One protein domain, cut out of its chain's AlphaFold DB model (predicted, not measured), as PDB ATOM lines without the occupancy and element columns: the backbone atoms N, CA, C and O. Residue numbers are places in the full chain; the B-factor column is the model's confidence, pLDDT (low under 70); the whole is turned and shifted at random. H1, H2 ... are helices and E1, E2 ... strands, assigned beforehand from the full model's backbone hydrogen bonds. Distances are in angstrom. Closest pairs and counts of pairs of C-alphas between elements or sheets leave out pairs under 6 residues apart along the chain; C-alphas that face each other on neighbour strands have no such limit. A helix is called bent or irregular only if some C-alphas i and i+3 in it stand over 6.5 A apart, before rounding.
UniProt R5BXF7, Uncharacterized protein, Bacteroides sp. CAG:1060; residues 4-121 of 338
ATOM      1  N   LYS A   4     -54.440  -2.848  52.973       97.56
ATOM      2  CA  LYS A   4     -54.251  -3.262  54.367       97.56
ATOM      3  C   LYS A   4     -53.566  -4.622  54.493       97.56
ATOM      4  O   LYS A   4     -52.627  -4.762  55.275       97.56
ATOM      5  N   GLU A   5     -54.024  -5.615  53.739       97.56
ATOM      6  CA  GLU A   5     -53.426  -6.956  53.726       97.56
ATOM      7  C   GLU A   5     -51.974  -6.914  53.244       97.56
ATOM      8  O   GLU A   5     -51.101  -7.532  53.856       97.56
ATOM      9  N   LEU A   6     -51.705  -6.143  52.186       97.44
ATOM     10  CA  LEU A   6     -50.367  -5.984  51.624       97.44
ATOM     11  C   LEU A   6     -49.394  -5.336  52.629       97.44
ATOM     12  O   LEU A   6     -48.278  -5.822  52.805       97.44
ATOM     13  N   LEU A   7     -49.830  -4.294  53.343       97.19
ATOM     14  CA  LEU A   7     -49.054  -3.639  54.405       97.19
ATOM     15  C   LEU A   7     -48.731  -4.576  55.574       97.19
ATOM     16  O   LEU A   7     -47.655  -4.484  56.156       97.19
ATOM     17  N   LEU A   8     -49.658  -5.461  55.946       97.06
ATOM     18  CA  LEU A   8     -49.453  -6.411  57.043       97.06
ATOM     19  C   LEU A   8     -48.554  -7.592  56.654       97.06
ATOM     20  O   LEU A   8     -47.988  -8.231  57.540       97.06
ATOM     21  N   LYS A   9     -48.413  -7.877  55.355       97.44
ATOM     22  CA  LYS A   9     -47.592  -8.975  54.828       97.44
ATOM     23  C   LYS A   9     -46.088  -8.695  54.888       97.44
ATOM     24  O   LYS A   9     -45.303  -9.640  54.957       97.44
ATOM     25  N   TYR A  10     -45.684  -7.427  54.849       97.44
ATOM     26  CA  TYR A  10     -44.282  -7.025  54.754       97.44
ATOM     27  C   TYR A  10     -43.845  -6.165  55.939       97.44
ATOM     28  O   TYR A  10     -44.635  -5.452  56.548       97.44
ATOM     29  N   GLU A  11     -42.550  -6.213  56.240       96.19
ATOM     30  CA  GLU A  11     -41.904  -5.260  57.137       96.19
ATOM     31  C   GLU A  11     -41.301  -4.105  56.333       96.19
ATOM     32  O   GLU A  11     -40.974  -4.260  55.154       96.19
ATOM     33  N   PHE A  12     -41.133  -2.949  56.976       96.69
ATOM     34  CA  PHE A  12     -40.645  -1.745  56.301       96.69
ATOM     35  C   PHE A  12     -39.271  -1.951  55.647       96.69
ATOM     36  O   PHE A  12     -39.071  -1.566  54.499       96.69
ATOM     37  N   ASP A  13     -38.346  -2.630  56.333       97.12
ATOM     38  CA  ASP A  13     -37.002  -2.914  55.810       97.12
ATOM     39  C   ASP A  13     -37.024  -3.674  54.473       97.12
ATOM     40  O   ASP A  13     -36.128  -3.500  53.647       97.12
ATOM     41  N   THR A  14     -38.068  -4.469  54.218       97.31
ATOM     42  CA  THR A  14     -38.225  -5.216  52.964       97.31
ATOM     43  C   THR A  14     -38.481  -4.294  51.770       97.31
ATOM     44  O   THR A  14     -38.067  -4.620  50.661       97.31
ATOM     45  N   ILE A  15     -39.139  -3.149  51.978       96.44
ATOM     46  CA  ILE A  15     -39.496  -2.211  50.901       96.44
ATOM     47  C   ILE A  15     -38.491  -1.062  50.732       96.44
ATOM     48  O   ILE A  15     -38.471  -0.422  49.681       96.44
ATOM     49  N   VAL A  16     -37.623  -0.811  51.723       96.31
ATOM     50  CA  VAL A  16     -36.606   0.261  51.678       96.31
ATOM     51  C   VAL A  16     -35.760   0.241  50.395       96.31
ATOM     52  O   VAL A  16     -35.594   1.314  49.807       96.31
ATOM     53  N   PRO A  17     -35.240  -0.909  49.908       95.62
ATOM     54  CA  PRO A  17     -34.404  -0.936  48.707       95.62
ATOM     55  C   PRO A  17     -35.106  -0.431  47.446       95.62
ATOM     56  O   PRO A  17     -34.436   0.099  46.562       95.62
ATOM     57  N   ASP A  18     -36.423  -0.597  47.345       94.94
ATOM     58  CA  ASP A  18     -37.200  -0.122  46.200       94.94
ATOM     59  C   ASP A  18     -37.689   1.311  46.407       94.94
ATOM     60  O   ASP A  18     -37.682   2.101  45.466       94.94
ATOM     61  N   LEU A  19     -37.990   1.686  47.650       94.06
ATOM     62  CA  LEU A  19     -38.390   3.039  48.025       94.06
ATOM     63  C   LEU A  19     -37.287   4.067  47.707       94.06
ATOM     64  O   LEU A  19     -37.548   5.089  47.076       94.06
ATOM     65  N   ILE A  20     -36.022   3.775  48.041       93.88
ATOM     66  CA  ILE A  20     -34.893   4.689  47.769       93.88
ATOM     67  C   ILE A  20     -34.548   4.844  46.279       93.88
ATOM     68  O   ILE A  20     -33.784   5.744  45.934       93.88
ATOM     69  N   LYS A  21     -35.062   3.964  45.407       91.19
ATOM     70  CA  LYS A  21     -34.868   4.055  43.949       91.19
ATOM     71  C   LYS A  21     -35.879   4.984  43.282       91.19
ATOM     72  O   LYS A  21     -35.692   5.291  42.112       91.19
ATOM     73  N   ILE A  22     -36.936   5.393  43.992       88.81
ATOM     74  CA  ILE A  22     -37.995   6.243  43.440       88.81
ATOM     75  C   ILE A  22     -37.438   7.631  43.124       88.81
ATOM     76  O   ILE A  22     -37.362   8.005  41.962       88.81
ATOM     77  N   GLU A  23     -36.991   8.366  44.144       85.25
ATOM     78  CA  GLU A  23     -36.391   9.691  43.979       85.25
ATOM     79  C   GLU A  23     -35.335   9.971  45.057       85.25
ATOM     80  O   GLU A  23     -35.403   9.464  46.179       85.25
ATOM     81  N   SER A  24     -34.375  10.852  44.752       80.75
ATOM     82  CA  SER A  24     -33.290  11.206  45.681       80.75
ATOM     83  C   SER A  24     -33.762  11.707  47.059       80.75
ATOM     84  O   SER A  24     -33.133  11.318  48.047       80.75
ATOM     85  N   PRO A  25     -34.817  12.543  47.191       83.25
ATOM     86  CA  PRO A  25     -35.269  13.031  48.497       83.25
ATOM     87  C   PRO A  25     -35.855  11.942  49.407       83.25
ATOM     88  O   PRO A  25     -35.936  12.140  50.618       83.25
ATOM     89  N   VAL A  26     -36.236  10.783  48.863       86.38
ATOM     90  CA  VAL A  26     -36.834   9.686  49.640       86.38
ATOM     91  C   VAL A  26     -35.834   9.097  50.634       86.38
ATOM     92  O   VAL A  26     -36.157   8.891  51.804       86.38
ATOM     93  N   LYS A  27     -34.580   8.908  50.204       86.88
ATOM     94  CA  LYS A  27     -33.493   8.375  51.045       86.88
ATOM     95  C   LYS A  27     -33.227   9.225  52.294       86.88
ATOM     96  O   LYS A  27     -32.784   8.714  53.324       86.88
ATOM     97  N   ASP A  28     -33.477  10.522  52.184       85.19
ATOM     98  CA  ASP A  28     -33.252  11.496  53.242       85.19
ATOM     99  C   ASP A  28     -34.361  11.514  54.305       85.19
ATOM    100  O   ASP A  28     -34.123  12.007  55.407       85.19
ATOM    101  N   ASN A  29     -35.536  10.960  53.986       88.25
ATOM    102  CA  ASN A  29     -36.754  11.036  54.795       88.25
ATOM    103  C   ASN A  29     -37.327   9.651  55.148       88.25
ATOM    104  O   ASN A  29     -38.506   9.539  55.477       88.25
ATOM    105  N   LEU A  30     -36.518   8.584  55.093       94.38
ATOM    106  CA  LEU A  30     -36.973   7.210  55.363       94.38
ATOM    107  C   LEU A  30     -37.671   7.059  56.721       94.38
ATOM    108  O   LEU A  30     -38.606   6.274  56.833       94.38
ATOM    109  N   TYR A  31     -37.257   7.830  57.729       93.44
ATOM    110  CA  TYR A  31     -37.879   7.816  59.053       93.44
ATOM    111  C   TYR A  31     -39.362   8.236  59.011       93.44
ATOM    112  O   TYR A  31     -40.186   7.654  59.712       93.44
ATOM    113  N   ALA A  32     -39.723   9.187  58.144       92.62
ATOM    114  CA  ALA A  32     -41.098   9.651  57.986       92.62
ATOM    115  C   ALA A  32     -41.938   8.634  57.194       92.62
ATOM    116  O   ALA A  32     -43.090   8.371  57.532       92.62
ATOM    117  N   PHE A  33     -41.335   7.975  56.197       94.75
ATOM    118  CA  PHE A  33     -41.960   6.835  55.517       94.75
ATOM    119  C   PHE A  33     -42.217   5.665  56.474       94.75
ATOM    120  O   PHE A  33     -43.264   5.030  56.376       94.75
ATOM    121  N   LYS A  34     -41.298   5.393  57.413       95.44
ATOM    122  CA  LYS A  34     -41.481   4.369  58.451       95.44
ATOM    123  C   LYS A  34     -42.670   4.695  59.351       95.44
ATOM    124  O   LYS A  34     -43.504   3.824  59.595       95.44
ATOM    125  N   GLU A  35     -42.766   5.942  59.804       93.94
ATOM    126  CA  GLU A  35     -43.873   6.411  60.644       93.94
ATOM    127  C   GLU A  35     -45.220   6.302  59.923       93.94
ATOM    128  O   GLU A  35     -46.186   5.788  60.495       93.94
ATOM    129  N   ALA A  36     -45.278   6.714  58.653       94.25
ATOM    130  CA  ALA A  36     -46.469   6.569  57.819       94.25
ATOM    131  C   ALA A  36     -46.843   5.093  57.620       94.25
ATOM    132  O   ALA A  36     -47.993   4.709  57.830       94.25
ATOM    133  N   PHE A  37     -45.866   4.243  57.294       95.69
ATOM    134  CA  PHE A  37     -46.056   2.806  57.106       95.69
ATOM    135  C   PHE A  37     -46.647   2.131  58.349       95.69
ATOM    136  O   PHE A  37     -47.627   1.389  58.252       95.69
ATOM    137  N   ASP A  38     -46.099   2.413  59.531       94.56
ATOM    138  CA  ASP A  38     -46.615   1.824  60.767       94.56
ATOM    139  C   ASP A  38     -47.991   2.381  61.137       94.56
ATOM    140  O   ASP A  38     -48.845   1.644  61.636       94.56
ATOM    141  N   THR A  39     -48.229   3.666  60.869       92.75
ATOM    142  CA  THR A  39     -49.534   4.301  61.079       92.75
ATOM    143  C   THR A  39     -50.601   3.630  60.217       92.75
ATOM    144  O   THR A  39     -51.590   3.134  60.758       92.75
ATOM    145  N   LEU A  40     -50.346   3.454  58.920       94.56
ATOM    146  CA  LEU A  40     -51.220   2.712  58.004       94.56
ATOM    147  C   LEU A  40     -51.446   1.251  58.462       94.56
ATOM    148  O   LEU A  40     -52.565   0.725  58.415       94.56
ATOM    149  N   ARG A  41     -50.411   0.579  58.990       94.44
ATOM    150  CA  ARG A  41     -50.537  -0.773  59.574       94.44
ATOM    151  C   ARG A  41     -51.427  -0.826  60.814       94.44
ATOM    152  O   ARG A  41     -51.994  -1.888  61.073       94.44
ATOM    153  N   ARG A  42     -51.632   0.274  61.537       90.81
ATOM    154  CA  ARG A  42     -52.521   0.320  62.713       90.81
ATOM    155  C   ARG A  42     -53.922   0.846  62.421       90.81
ATOM    156  O   ARG A  42     -54.853   0.439  63.102       90.81
ATOM    157  N   MET A  43     -54.083   1.693  61.411       92.00
ATOM    158  CA  MET A  43     -55.382   2.266  61.051       92.00
ATOM    159  C   MET A  43     -56.392   1.201  60.609       92.00
ATOM    160  O   MET A  43     -56.034   0.200  59.983       92.00
ATOM    161  N   THR A  44     -57.667   1.415  60.913       93.19
ATOM    162  CA  THR A  44     -58.747   0.540  60.444       93.19
ATOM    163  C   THR A  44     -59.140   0.941  59.020       93.19
ATOM    164  O   THR A  44     -59.334   2.132  58.780       93.19
ATOM    165  N   PRO A  45     -59.271  -0.006  58.072       94.06
ATOM    166  CA  PRO A  45     -59.791   0.306  56.744       94.06
ATOM    167  C   PRO A  45     -61.202   0.900  56.818       94.06
ATOM    168  O   PRO A  45     -62.048   0.402  57.564       94.06
ATOM    169  N   GLY A  46     -61.438   1.957  56.047       91.06
ATOM    170  CA  GLY A  46     -62.735   2.605  55.881       91.06
ATOM    171  C   GLY A  46     -63.528   2.010  54.717       91.06
ATOM    172  O   GLY A  46     -63.501   0.805  54.473       91.06
ATOM    173  N   ASP A  47     -64.237   2.873  53.988       88.19
ATOM    174  CA  ASP A  47     -64.925   2.507  52.748       88.19
ATOM    175  C   ASP A  47     -64.012   2.760  51.539       88.19
ATOM    176  O   ASP A  47     -63.459   3.852  51.386       88.19
ATOM    177  N   ALA A  48     -63.874   1.748  50.680       82.50
ATOM    178  CA  ALA A  48     -63.087   1.805  49.451       82.50
ATOM    179  C   ALA A  48     -63.750   2.649  48.348       82.50
ATOM    180  O   ALA A  48     -63.107   2.947  47.342       82.50
ATOM    181  N   GLY A  49     -65.047   2.961  48.476       80.56
ATOM    182  CA  GLY A  49     -65.792   3.733  47.476       80.56
ATOM    183  C   GLY A  49     -65.951   3.024  46.123       80.56
ATOM    184  O   GLY A  49     -66.342   3.651  45.143       80.56
ATOM    185  N   GLY A  50     -65.652   1.721  46.055       81.12
ATOM    186  CA  GLY A  50     -65.688   0.924  44.824       81.12
ATOM    187  C   GLY A  50     -64.473   1.098  43.904       81.12
ATOM    188  O   GLY A  50     -64.501   0.607  42.778       81.12
ATOM    189  N   GLU A  51     -63.416   1.771  44.361       90.50
ATOM    190  CA  GLU A  51     -62.201   2.000  43.577       90.50
ATOM    191  C   GLU A  51     -61.081   0.999  43.901       90.50
ATOM    192  O   GLU A  51     -61.036   0.384  44.969       90.50
ATOM    193  N   GLN A  52     -60.142   0.861  42.964       94.25
ATOM    194  CA  GLN A  52     -58.951   0.022  43.093       94.25
ATOM    195  C   GLN A  52     -57.690   0.877  42.971       94.25
ATOM    196  O   GLN A  52     -57.660   1.846  42.207       94.25
ATOM    197  N   ILE A  53     -56.639   0.482  43.687       95.38
ATOM    198  CA  ILE A  53     -55.286   0.996  43.486       95.38
ATOM    199  C   ILE A  53     -54.649   0.150  42.391       95.38
ATOM    200  O   ILE A  53     -54.402  -1.045  42.580       95.38
ATOM    201  N   VAL A  54     -54.379   0.761  41.243       95.19
ATOM    202  CA  VAL A  54     -53.727   0.083  40.124       95.19
ATOM    203  C   VAL A  54     -52.273   0.518  40.088       95.19
ATOM    204  O   VAL A  54     -51.983   1.710  40.004       95.19
ATOM    205  N   VAL A  55     -51.360  -0.452  40.151       94.44
ATOM    206  CA  VAL A  55     -49.929  -0.200  39.986       94.44
ATOM    207  C   VAL A  55     -49.508  -0.653  38.596       94.44
ATOM    208  O   VAL A  55     -49.524  -1.849  38.285       94.44
ATOM    209  N   SER A  56     -49.150   0.312  37.756       92.25
ATOM    210  CA  SER A  56     -48.807   0.107  36.350       92.25
ATOM    211  C   SER A  56     -47.570   0.911  35.951       92.25
ATOM    212  O   SER A  56     -47.126   1.813  36.663       92.25
ATOM    213  N   GLU A  57     -46.982   0.551  34.813       89.88
ATOM    214  CA  GLU A  57     -45.942   1.356  34.181       89.88
ATOM    215  C   GLU A  57     -46.592   2.532  33.442       89.88
ATOM    216  O   GLU A  57     -47.528   2.351  32.662       89.88
ATOM    217  N   HIS A  58     -46.097   3.735  33.707       85.88
ATOM    218  CA  HIS A  58     -46.490   4.964  33.044       85.88
ATOM    219  C   HIS A  58     -45.335   5.455  32.172       85.88
ATOM    220  O   HIS A  58     -44.175   5.435  32.592       85.88
ATOM    221  N   VAL A  59     -45.665   5.904  30.962       84.75
ATOM    222  CA  VAL A  59     -44.719   6.485  30.009       84.75
ATOM    223  C   VAL A  59     -45.129   7.933  29.780       84.75
ATOM    224  O   VAL A  59     -46.213   8.200  29.265       84.75
ATOM    225  N   GLU A  60     -44.290   8.865  30.212       83.75
ATOM    226  CA  GLU A  60     -44.439  10.281  29.907       83.75
ATOM    227  C   GLU A  60     -43.822  10.568  28.538       83.75
ATOM    228  O   GLU A  60     -42.709  10.128  28.241       83.75
ATOM    229  N   THR A  61     -44.552  11.294  27.693       86.19
ATOM    230  CA  THR A  61     -44.115  11.671  26.345       86.19
ATOM    231  C   THR A  61     -44.113  13.184  26.182       86.19
ATOM    232  O   THR A  61     -44.982  13.859  26.733       86.19
ATOM    233  N   ASP A  62     -43.179  13.710  25.395       85.06
ATOM    234  CA  ASP A  62     -43.159  15.124  25.021       85.06
ATOM    235  C   ASP A  62     -44.254  15.470  23.993       85.06
ATOM    236  O   ASP A  62     -45.021  14.613  23.544       85.06
ATOM    237  N   ASP A  63     -44.325  16.751  23.620       81.88
ATOM    238  CA  ASP A  63     -45.286  17.271  22.639       81.88
ATOM    239  C   ASP A  63     -45.140  16.614  21.246       81.88
ATOM    240  O   ASP A  63     -46.092  16.621  20.461       81.88
ATOM    241  N   ASP A  64     -43.978  16.018  20.950       81.62
ATOM    242  CA  ASP A  64     -43.681  15.294  19.711       81.62
ATOM    243  C   ASP A  64     -43.966  13.777  19.832       81.62
ATOM    244  O   ASP A  64     -43.777  13.020  18.874       81.62
ATOM    245  N   GLY A  65     -44.459  13.319  20.991       78.62
ATOM    246  CA  GLY A  65     -44.790  11.921  21.272       78.62
ATOM    247  C   GLY A  65     -43.574  11.033  21.550       78.62
ATOM    248  O   GLY A  65     -43.696   9.806  21.525       78.62
ATOM    249  N   CYS A  66     -42.403  11.623  21.793       78.69
ATOM    250  CA  CYS A  66     -41.201  10.903  22.190       78.69
ATOM    251  C   CYS A  66     -41.224  10.626  23.696       78.69
ATOM    252  O   CYS A  66     -41.546  11.499  24.495       78.69
ATOM    253  N   GLU A  67     -40.882   9.395  24.082       84.06
ATOM    254  CA  GLU A  67     -40.779   8.977  25.483       84.06
ATOM    255  C   GLU A  67     -39.705   9.801  26.207       84.06
ATOM    256  O   GLU A  67     -38.527   9.770  25.846       84.06
ATOM    257  N   VAL A  68     -40.140  10.538  27.226       84.88
ATOM    258  CA  VAL A  68     -39.301  11.366  28.098       84.88
ATOM    259  C   VAL A  68     -38.904  10.570  29.331       84.88
ATOM    260  O   VAL A  68     -37.734  10.560  29.713       84.88
ATOM    261  N   GLU A  69     -39.871   9.886  29.942       83.75
ATOM    262  CA  GLU A  69     -39.661   9.160  31.186       83.75
ATOM    263  C   GLU A  69     -40.582   7.943  31.285       83.75
ATOM    264  O   GLU A  69     -41.711   7.942  30.797       83.75
ATOM    265  N   ARG A  70     -40.091   6.898  31.949       84.94
ATOM    266  CA  ARG A  70     -40.833   5.672  32.233       84.94
ATOM    267  C   ARG A  70     -40.696   5.336  33.704       84.94
ATOM    268  O   ARG A  70     -39.586   5.142  34.200       84.94
ATOM    269  N   TYR A  71     -41.824   5.263  34.399       86.25
ATOM    270  CA  TYR A  71     -41.857   5.057  35.842       86.25
ATOM    271  C   TYR A  71     -43.074   4.236  36.269       86.25
ATOM    272  O   TYR A  71     -44.074   4.149  35.566       86.25
ATOM    273  N   LEU A  72     -43.002   3.618  37.449       89.81
ATOM    274  CA  LEU A  72     -44.159   2.951  38.049       89.81
ATOM    275  C   LEU A  72     -45.062   3.984  38.714       89.81
ATOM    276  O   LEU A  72     -44.578   4.797  39.500       89.81
ATOM    277  N   HIS A  73     -46.361   3.908  38.456       91.56
ATOM    278  CA  HIS A  73     -47.373   4.778  39.041       91.56
ATOM    279  C   HIS A  73     -48.393   3.950  39.827       91.56
ATOM    280  O   HIS A  73     -48.801   2.884  39.369       91.56
ATOM    281  N   ALA A  74     -48.795   4.434  41.006       93.56
ATOM    282  CA  ALA A  74     -49.899   3.860  41.774       93.56
ATOM    283  C   ALA A  74     -51.092   4.824  41.744       93.56
ATOM    284  O   ALA A  74     -51.040   5.897  42.343       93.56
ATOM    285  N   SER A  75     -52.163   4.446  41.049       91.94
ATOM    286  CA  SER A  75     -53.356   5.285  40.918       91.94
ATOM    287  C   SER A  75     -54.241   5.249  42.170       91.94
ATOM    288  O   SER A  75     -54.149   4.334  42.989       91.94
ATOM    289  N   ASN A  76     -55.137   6.234  42.297       90.81
ATOM    290  CA  ASN A  76     -56.234   6.260  43.279       90.81
ATOM    291  C   ASN A  76     -55.804   6.103  44.753       90.81
ATOM    292  O   ASN A  76     -56.565   5.576  45.569       90.81
ATOM    293  N   CYS A  77     -54.590   6.539  45.092       89.69
ATOM    294  CA  CYS A  77     -54.098   6.612  46.473       89.69
ATOM    295  C   CYS A  77     -53.442   7.956  46.822       89.69
ATOM    296  O   CYS A  77     -53.286   8.267  47.998       89.69
ATOM    297  N   GLU A  78     -53.079   8.768  45.828       89.25
ATOM    298  CA  GLU A  78     -52.515  10.096  46.052       89.25
ATOM    299  C   GLU A  78     -53.605  11.103  46.445       89.25
ATOM    300  O   GLU A  78     -54.586  11.277  45.721       89.25
ATOM    301  N   GLY A  79     -53.421  11.790  47.578       82.69
ATOM    302  CA  GLY A  79     -54.376  12.789  48.080       82.69
ATOM    303  C   GLY A  79     -55.695  12.208  48.593       82.69
ATOM    304  O   GLY A  79     -56.635  12.961  48.840       82.69
ATOM    305  N   GLU A  80     -55.755  10.888  48.739       84.12
ATOM    306  CA  GLU A  80     -56.891  10.169  49.297       84.12
ATOM    307  C   GLU A  80     -56.849  10.129  50.816       84.12
ATOM    308  O   GLU A  80     -55.770  10.109  51.409       84.12
ATOM    309  N   ILE A  81     -58.031  10.017  51.423       87.69
ATOM    310  CA  ILE A  81     -58.157   9.731  52.855       87.69
ATOM    311  C   ILE A  81     -57.550   8.351  53.114       87.69
ATOM    312  O   ILE A  81     -57.960   7.353  52.504       87.69
ATOM    313  N   TRP A  82     -56.579   8.283  54.022       91.69
ATOM    314  CA  TRP A  82     -55.805   7.064  54.265       91.69
ATOM    315  C   TRP A  82     -56.677   5.851  54.625       91.69
ATOM    316  O   TRP A  82     -56.445   4.758  54.102       91.69
ATOM    317  N   GLU A  83     -57.714   6.015  55.453       92.50
ATOM    318  CA  GLU A  83     -58.660   4.942  55.789       92.50
ATOM    319  C   GLU A  83     -59.347   4.368  54.545       92.50
ATOM    320  O   GLU A  83     -59.474   3.147  54.418       92.50
ATOM    321  N   SER A  84     -59.763   5.227  53.612       91.62
ATOM    322  CA  SER A  84     -60.388   4.801  52.358       91.62
ATOM    323  C   SER A  84     -59.393   4.077  51.458       91.62
ATOM    324  O   SER A  84     -59.711   3.008  50.936       91.62
ATOM    325  N   ALA A  85     -58.163   4.583  51.335       93.06
ATOM    326  CA  ALA A  85     -57.112   3.934  50.552       93.06
ATOM    327  C   ALA A  85     -56.776   2.521  51.073       93.06
ATOM    328  O   ALA A  85     -56.572   1.603  50.278       93.06
ATOM    329  N   LEU A  86     -56.779   2.311  52.396       95.88
ATOM    330  CA  LEU A  86     -56.513   1.006  53.020       95.88
ATOM    331  C   LEU A  86     -57.516  -0.087  52.626       95.88
ATOM    332  O   LEU A  86     -57.151  -1.268  52.609       95.88
ATOM    333  N   ALA A  87     -58.759   0.295  52.328       95.25
ATOM    334  CA  ALA A  87     -59.823  -0.621  51.932       95.25
ATOM    335  C   ALA A  87     -59.785  -0.983  50.436       95.25
ATOM    336  O   ALA A  87     -60.379  -1.989  50.043       95.25
ATOM    337  N   LYS A  88     -59.087  -0.197  49.602       96.31
ATOM    338  CA  LYS A  88     -59.015  -0.421  48.152       96.31
ATOM    339  C   LYS A  88     -58.248  -1.708  47.828       96.31
ATOM    340  O   LYS A  88     -57.249  -2.059  48.469       96.31
ATOM    341  N   GLU A  89     -58.721  -2.420  46.807       96.94
ATOM    342  CA  GLU A  89     -58.012  -3.573  46.250       96.94
ATOM    343  C   GLU A  89     -56.792  -3.102  45.455       96.94
ATOM    344  O   GLU A  89     -56.882  -2.165  44.663       96.94
ATOM    345  N   VAL A  90     -55.656  -3.769  45.655       96.56
ATOM    346  CA  VAL A  90     -54.420  -3.530  44.910       96.56
ATOM    347  C   VAL A  90     -54.348  -4.482  43.721       96.56
ATOM    348  O   VAL A  90     -54.336  -5.706  43.893       96.56
ATOM    349  N   VAL A  91     -54.253  -3.907  42.523       95.12
ATOM    350  CA  VAL A  91     -54.131  -4.620  41.247       95.12
ATOM    351  C   VAL A  91     -52.780  -4.292  40.615       95.12
ATOM    352  O   VAL A  91     -52.478  -3.135  40.324       95.12
ATOM    353  N   LEU A  92     -51.965  -5.320  40.385       94.06
ATOM    354  CA  LEU A  92     -50.660  -5.191  39.732       94.06
ATOM    355  C   LEU A  92     -50.827  -5.450  38.231       94.06
ATOM    356  O   LEU A  92     -51.242  -6.540  37.842       94.06
ATOM    357  N   GLN A  93     -50.533  -4.452  37.397       90.12
ATOM    358  CA  GLN A  93     -50.628  -4.560  35.931       90.12
ATOM    359  C   GLN A  93     -49.264  -4.577  35.229       90.12
ATOM    360  O   GLN A  93     -49.199  -4.805  34.024       90.12
ATOM    361  N   ALA A  94     -48.181  -4.352  35.970       79.38
ATOM    362  CA  ALA A  94     -46.811  -4.493  35.491       79.38
ATOM    363  C   ALA A  94     -46.180  -5.796  36.016       79.38
ATOM    364  O   ALA A  94     -46.653  -6.365  37.003       79.38
ATOM    365  N   ASP A  95     -45.096  -6.253  35.382       86.88
ATOM    366  CA  ASP A  95     -44.257  -7.347  35.897       86.88
ATOM    367  C   ASP A  95     -43.412  -6.838  37.076       86.88
ATOM    368  O   ASP A  95     -42.225  -6.534  36.956       86.88
ATOM    369  N   ILE A  96     -44.085  -6.627  38.207       89.50
ATOM    370  CA  ILE A  96     -43.515  -6.060  39.427       89.50
ATOM    371  C   ILE A  96     -43.834  -6.938  40.625       89.50
ATOM    372  O   ILE A  96     -44.884  -7.572  40.725       89.50
ATOM    373  N   THR A  97     -42.913  -6.939  41.578       93.94
ATOM    374  CA  THR A  97     -43.104  -7.646  42.841       93.94
ATOM    375  C   THR A  97     -44.014  -6.857  43.786       93.94
ATOM    376  O   THR A  97     -44.092  -5.628  43.730       93.94
ATOM    377  N   GLU A  98     -44.673  -7.552  44.710       95.81
ATOM    378  CA  GLU A  98     -45.493  -6.910  45.744       95.81
ATOM    379  C   GLU A  98     -44.722  -5.875  46.601       95.81
ATOM    380  O   GLU A  98     -45.272  -4.795  46.818       95.81
ATOM    381  N   PRO A  99     -43.459  -6.102  47.041       95.94
ATOM    382  CA  PRO A  99     -42.669  -5.078  47.736       95.94
ATOM    383  C   PRO A  99     -42.436  -3.808  46.912       95.94
ATOM    384  O   PRO A  99     -42.539  -2.705  47.446       95.94
ATOM    385  N   GLN A 100     -42.172  -3.949  45.610       95.00
ATOM    386  CA  GLN A 100     -41.995  -2.807  44.708       95.00
ATOM    387  C   GLN A 100     -43.290  -2.012  44.553       95.00
ATOM    388  O   GLN A 100     -43.272  -0.781  44.599       95.00
ATOM    389  N   ALA A 101     -44.416  -2.713  44.407       95.38
ATOM    390  CA  ALA A 101     -45.728  -2.087  44.368       95.38
ATOM    391  C   ALA A 101     -46.027  -1.349  45.678       95.38
ATOM    392  O   ALA A 101     -46.428  -0.189  45.651       95.38
ATOM    393  N   LEU A 102     -45.757  -1.978  46.825       97.00
ATOM    394  CA  LEU A 102     -45.977  -1.383  48.139       97.00
ATOM    395  C   LEU A 102     -45.103  -0.143  48.372       97.00
ATOM    396  O   LEU A 102     -45.609   0.863  48.861       97.00
ATOM    397  N   ALA A 103     -43.828  -0.176  47.973       96.31
ATOM    398  CA  ALA A 103     -42.954   0.996  48.015       96.31
ATOM    399  C   ALA A 103     -43.527   2.155  47.183       96.31
ATOM    400  O   ALA A 103     -43.523   3.304  47.628       96.31
ATOM    401  N   ARG A 104     -44.068   1.854  45.994       95.06
ATOM    402  CA  ARG A 104     -44.669   2.865  45.117       95.06
ATOM    403  C   ARG A 104     -45.966   3.437  45.683       95.06
ATOM    404  O   ARG A 104     -46.150   4.651  45.648       95.06
ATOM    405  N   ILE A 105     -46.833   2.588  46.231       96.19
ATOM    406  CA  ILE A 105     -48.077   3.015  46.884       96.19
ATOM    407  C   ILE A 105     -47.760   3.891  48.096       96.19
ATOM    408  O   ILE A 105     -48.356   4.953  48.245       96.19
ATOM    409  N   LEU A 106     -46.792   3.492  48.929       96.25
ATOM    410  CA  LEU A 106     -46.387   4.270  50.099       96.25
ATOM    411  C   LEU A 106     -45.867   5.662  49.707       96.25
ATOM    412  O   LEU A 106     -46.126   6.634  50.410       96.25
ATOM    413  N   TRP A 107     -45.168   5.779  48.578       94.75
ATOM    414  CA  TRP A 107     -44.740   7.076  48.056       94.75
ATOM    415  C   TRP A 107     -45.915   7.959  47.617       94.75
ATOM    416  O   TRP A 107     -45.992   9.108  48.041       94.75
ATOM    417  N   HIS A 108     -46.870   7.425  46.849       92.81
ATOM    418  CA  HIS A 108     -48.031   8.203  46.396       92.81
ATOM    419  C   HIS A 108     -48.987   8.583  47.534       92.81
ATOM    420  O   HIS A 108     -49.437   9.725  47.598       92.81
ATOM    421  N   ILE A 109     -49.267   7.672  48.469       92.12
ATOM    422  CA  ILE A 109     -50.177   7.959  49.590       92.12
ATOM    423  C   ILE A 109     -49.611   9.035  50.530       92.12
ATOM    424  O   ILE A 109     -50.365   9.789  51.140       92.12
ATOM    425  N   THR A 110     -48.280   9.153  50.605       91.69
ATOM    426  CA  THR A 110     -47.594  10.165  51.425       91.69
ATOM    427  C   THR A 110     -47.203  11.429  50.655       91.69
ATOM    428  O   THR A 110     -46.527  12.302  51.198       91.69
ATOM    429  N   PHE A 111     -47.653  11.579  49.403       86.81
ATOM    430  CA  PHE A 111     -47.262  12.697  48.538       86.81
ATOM    431  C   PHE A 111     -47.585  14.073  49.144       86.81
ATOM    432  O   PHE A 111     -46.801  15.016  49.024       86.81
ATOM    433  N   TYR A 112     -48.721  14.189  49.842       81.31
ATOM    434  CA  TYR A 112     -49.145  15.429  50.503       81.31
ATOM    435  C   TYR A 112     -48.771  15.509  51.990       81.31
ATOM    436  O   TYR A 112     -49.001  16.545  52.612       81.31
ATOM    437  N   GLY A 113     -48.157  14.469  52.558       84.88
ATOM    438  CA  GLY A 113     -47.770  14.437  53.965       84.88
ATOM    439  C   GLY A 113     -47.535  13.025  54.494       84.88
ATOM    440  O   GLY A 113     -48.005  12.043  53.933       84.88
ATOM    441  N   PHE A 114     -46.814  12.928  55.610       87.25
ATOM    442  CA  PHE A 114     -46.495  11.658  56.280       87.25
ATOM    443  C   PHE A 114     -47.433  11.330  57.445       87.25
ATOM    444  O   PHE A 114     -47.187  10.381  58.188       87.25
ATOM    445  N   THR A 115     -48.492  12.117  57.632       80.56
ATOM    446  CA  THR A 115     -49.458  11.931  58.711       80.56
ATOM    447  C   THR A 115     -50.881  12.148  58.191       80.56
ATOM    448  O   THR A 115     -51.067  13.018  57.335       80.56
ATOM    449  N   PRO A 116     -51.886  11.427  58.726       71.06
ATOM    450  CA  PRO A 116     -53.292  11.662  58.385       71.06
ATOM    451  C   PRO A 116     -53.730  13.099  58.698       71.06
ATOM    452  O   PRO A 116     -54.483  13.722  57.960       71.06
ATOM    453  N   GLU A 117     -53.202  13.692  59.775       63.62
ATOM    454  CA  GLU A 117     -53.541  15.064  60.177       63.62
ATOM    455  C   GLU A 117     -52.924  16.127  59.248       63.62
ATOM    456  O   GLU A 117     -53.378  17.273  59.209       63.62
ATOM    457  N   GLY A 118     -51.887  15.753  58.488       56.72
ATOM    458  CA  GLY A 118     -51.227  16.597  57.495       56.72
ATOM    459  C   GLY A 118     -52.014  16.755  56.190       56.72
ATOM    460  O   GLY A 118     -51.626  17.572  55.356       56.72
ATOM    461  N   GLU A 119     -53.128  16.029  56.019       48.53
ATOM    462  CA  GLU A 119     -53.942  15.979  54.792       48.53
ATOM    463  C   GLU A 119     -54.600  17.318  54.394       48.53
ATOM    464  O   GLU A 119     -55.075  17.478  53.267       48.53
ATOM    465  N   TYR A 120     -54.613  18.339  55.255       45.12
ATOM    466  CA  TYR A 120     -55.258  19.608  54.917       45.12
ATOM    467  C   TYR A 120     -54.328  20.563  54.164       45.12
ATOM    468  O   TYR A 120     -53.431  21.181  54.736       45.12
ATOM    469  N   PHE A 121     -54.620  20.757  52.872       44.91
ATOM    470  CA  PHE A 121     -54.107  21.814  51.993       44.91
ATOM    471  C   PHE A 121     -53.798  23.137  52.734       44.91
ATOM    472  O   PHE A 121     -54.619  24.054  52.808       44.91
TER     473      PHE A 121
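Overview. This is residues 4 to 121 of the 338 residues of an uncharacterized protein of Bacteroides sp. CAG:1060 (UniProt R5BXF7). One helix, H6, runs through the middle of the domain, with a three-stranded sheet over one side of it and H1, H2 and H4 packed round its other sides. A bent hairpin, E1 and E2, reaches away from this body, and its turn lies at one end of the longest axis. The printed part has 118 residues, with seven named helices and three named strands in the order H1 H2 H3 H4 E1 E2 H5 E3 H6 H7. The sheet runs E2, E1, E3 and is mixed, and the class is mixed, helices and strands. The whole is compact, with a radius of gyration of the C-alphas of 14.3 A and spans of 45 by 34 by 32 A.

Arrangement. E1, residues 52 to 61, is the inner strand, and bends by 59 degrees at residue 55. Its pairing is staggered: residues 52 to 55 pair with E3, residues 89 to 92, and residues 55 to 61 with E2, residues 67 to 74. E1 and E3 are parallel, with N 53 and O 89 at 2.8 A; the hairpin E1 and E2 is antiparallel, with N 58 and O 71 at 2.8 A. H6, residues 98 to 109, is on one face of the sheet, giving two layers, a sheet and a helix over it. Its height over the sheet is 7.8 A, and it runs across the strands, at 86 degrees to E1 on the local plane. H2, residues 12 to 19, touches H6 about perpendicular, at 79 degrees; their closest C-alphas, Leu 19 and Ala 103, are 5.0 A apart. H4, residues 30 to 42, touches H1, residues 4 to 9, with its residues 37 to 41 alone, at a steep tilt of 66 degrees, opposite ways; the closest C-alphas, Leu 7 and Arg 41, are 6.1 A apart. H6 only just touches H1 and H4, with 3 pairs of C-alphas within 8 A each; the closest are Leu 6 and Leu 102 at 7.3 A, and Phe 37 and Leu 106 at 7.2 A. H3, residues 24 to 28, is close to but not clearly touching H2. H5, residues 82 to 87, only grazes the sheet, and is close to but not clearly touching H7, residues 116 to 119. In H1, H4 and H6 every O i to N i+4 pair is within hydrogen-bond range; it is 2 of 4 in H2, 1 of 2 in H5 and 0 of 1 in H3, where 1 of 2 O i to N i+3 pairs is, and H7 is too short for such a pair.

Along the chain. H1 begins at C-alpha 4, (-54.251, -3.262, 54.367). E1 is 25.2 A long, E2 19.4 A, H4 18.5 A and H6 16.1 A. H6 ends at C-alpha 109, (-50.177, 7.959, 49.590). H2 is irregular: C-alphas 14 and 17 are 7.1 A apart.

Size, cuts and confidence. The two C-alphas farthest apart are those of Arg 42 and Asp 64, at 46.4 A. The printed part has no cut, and no link is long. The mean pLDDT of the printed part is 89.1; residues 117 to 121, of which 117 to 119 belong to H7, are under 70.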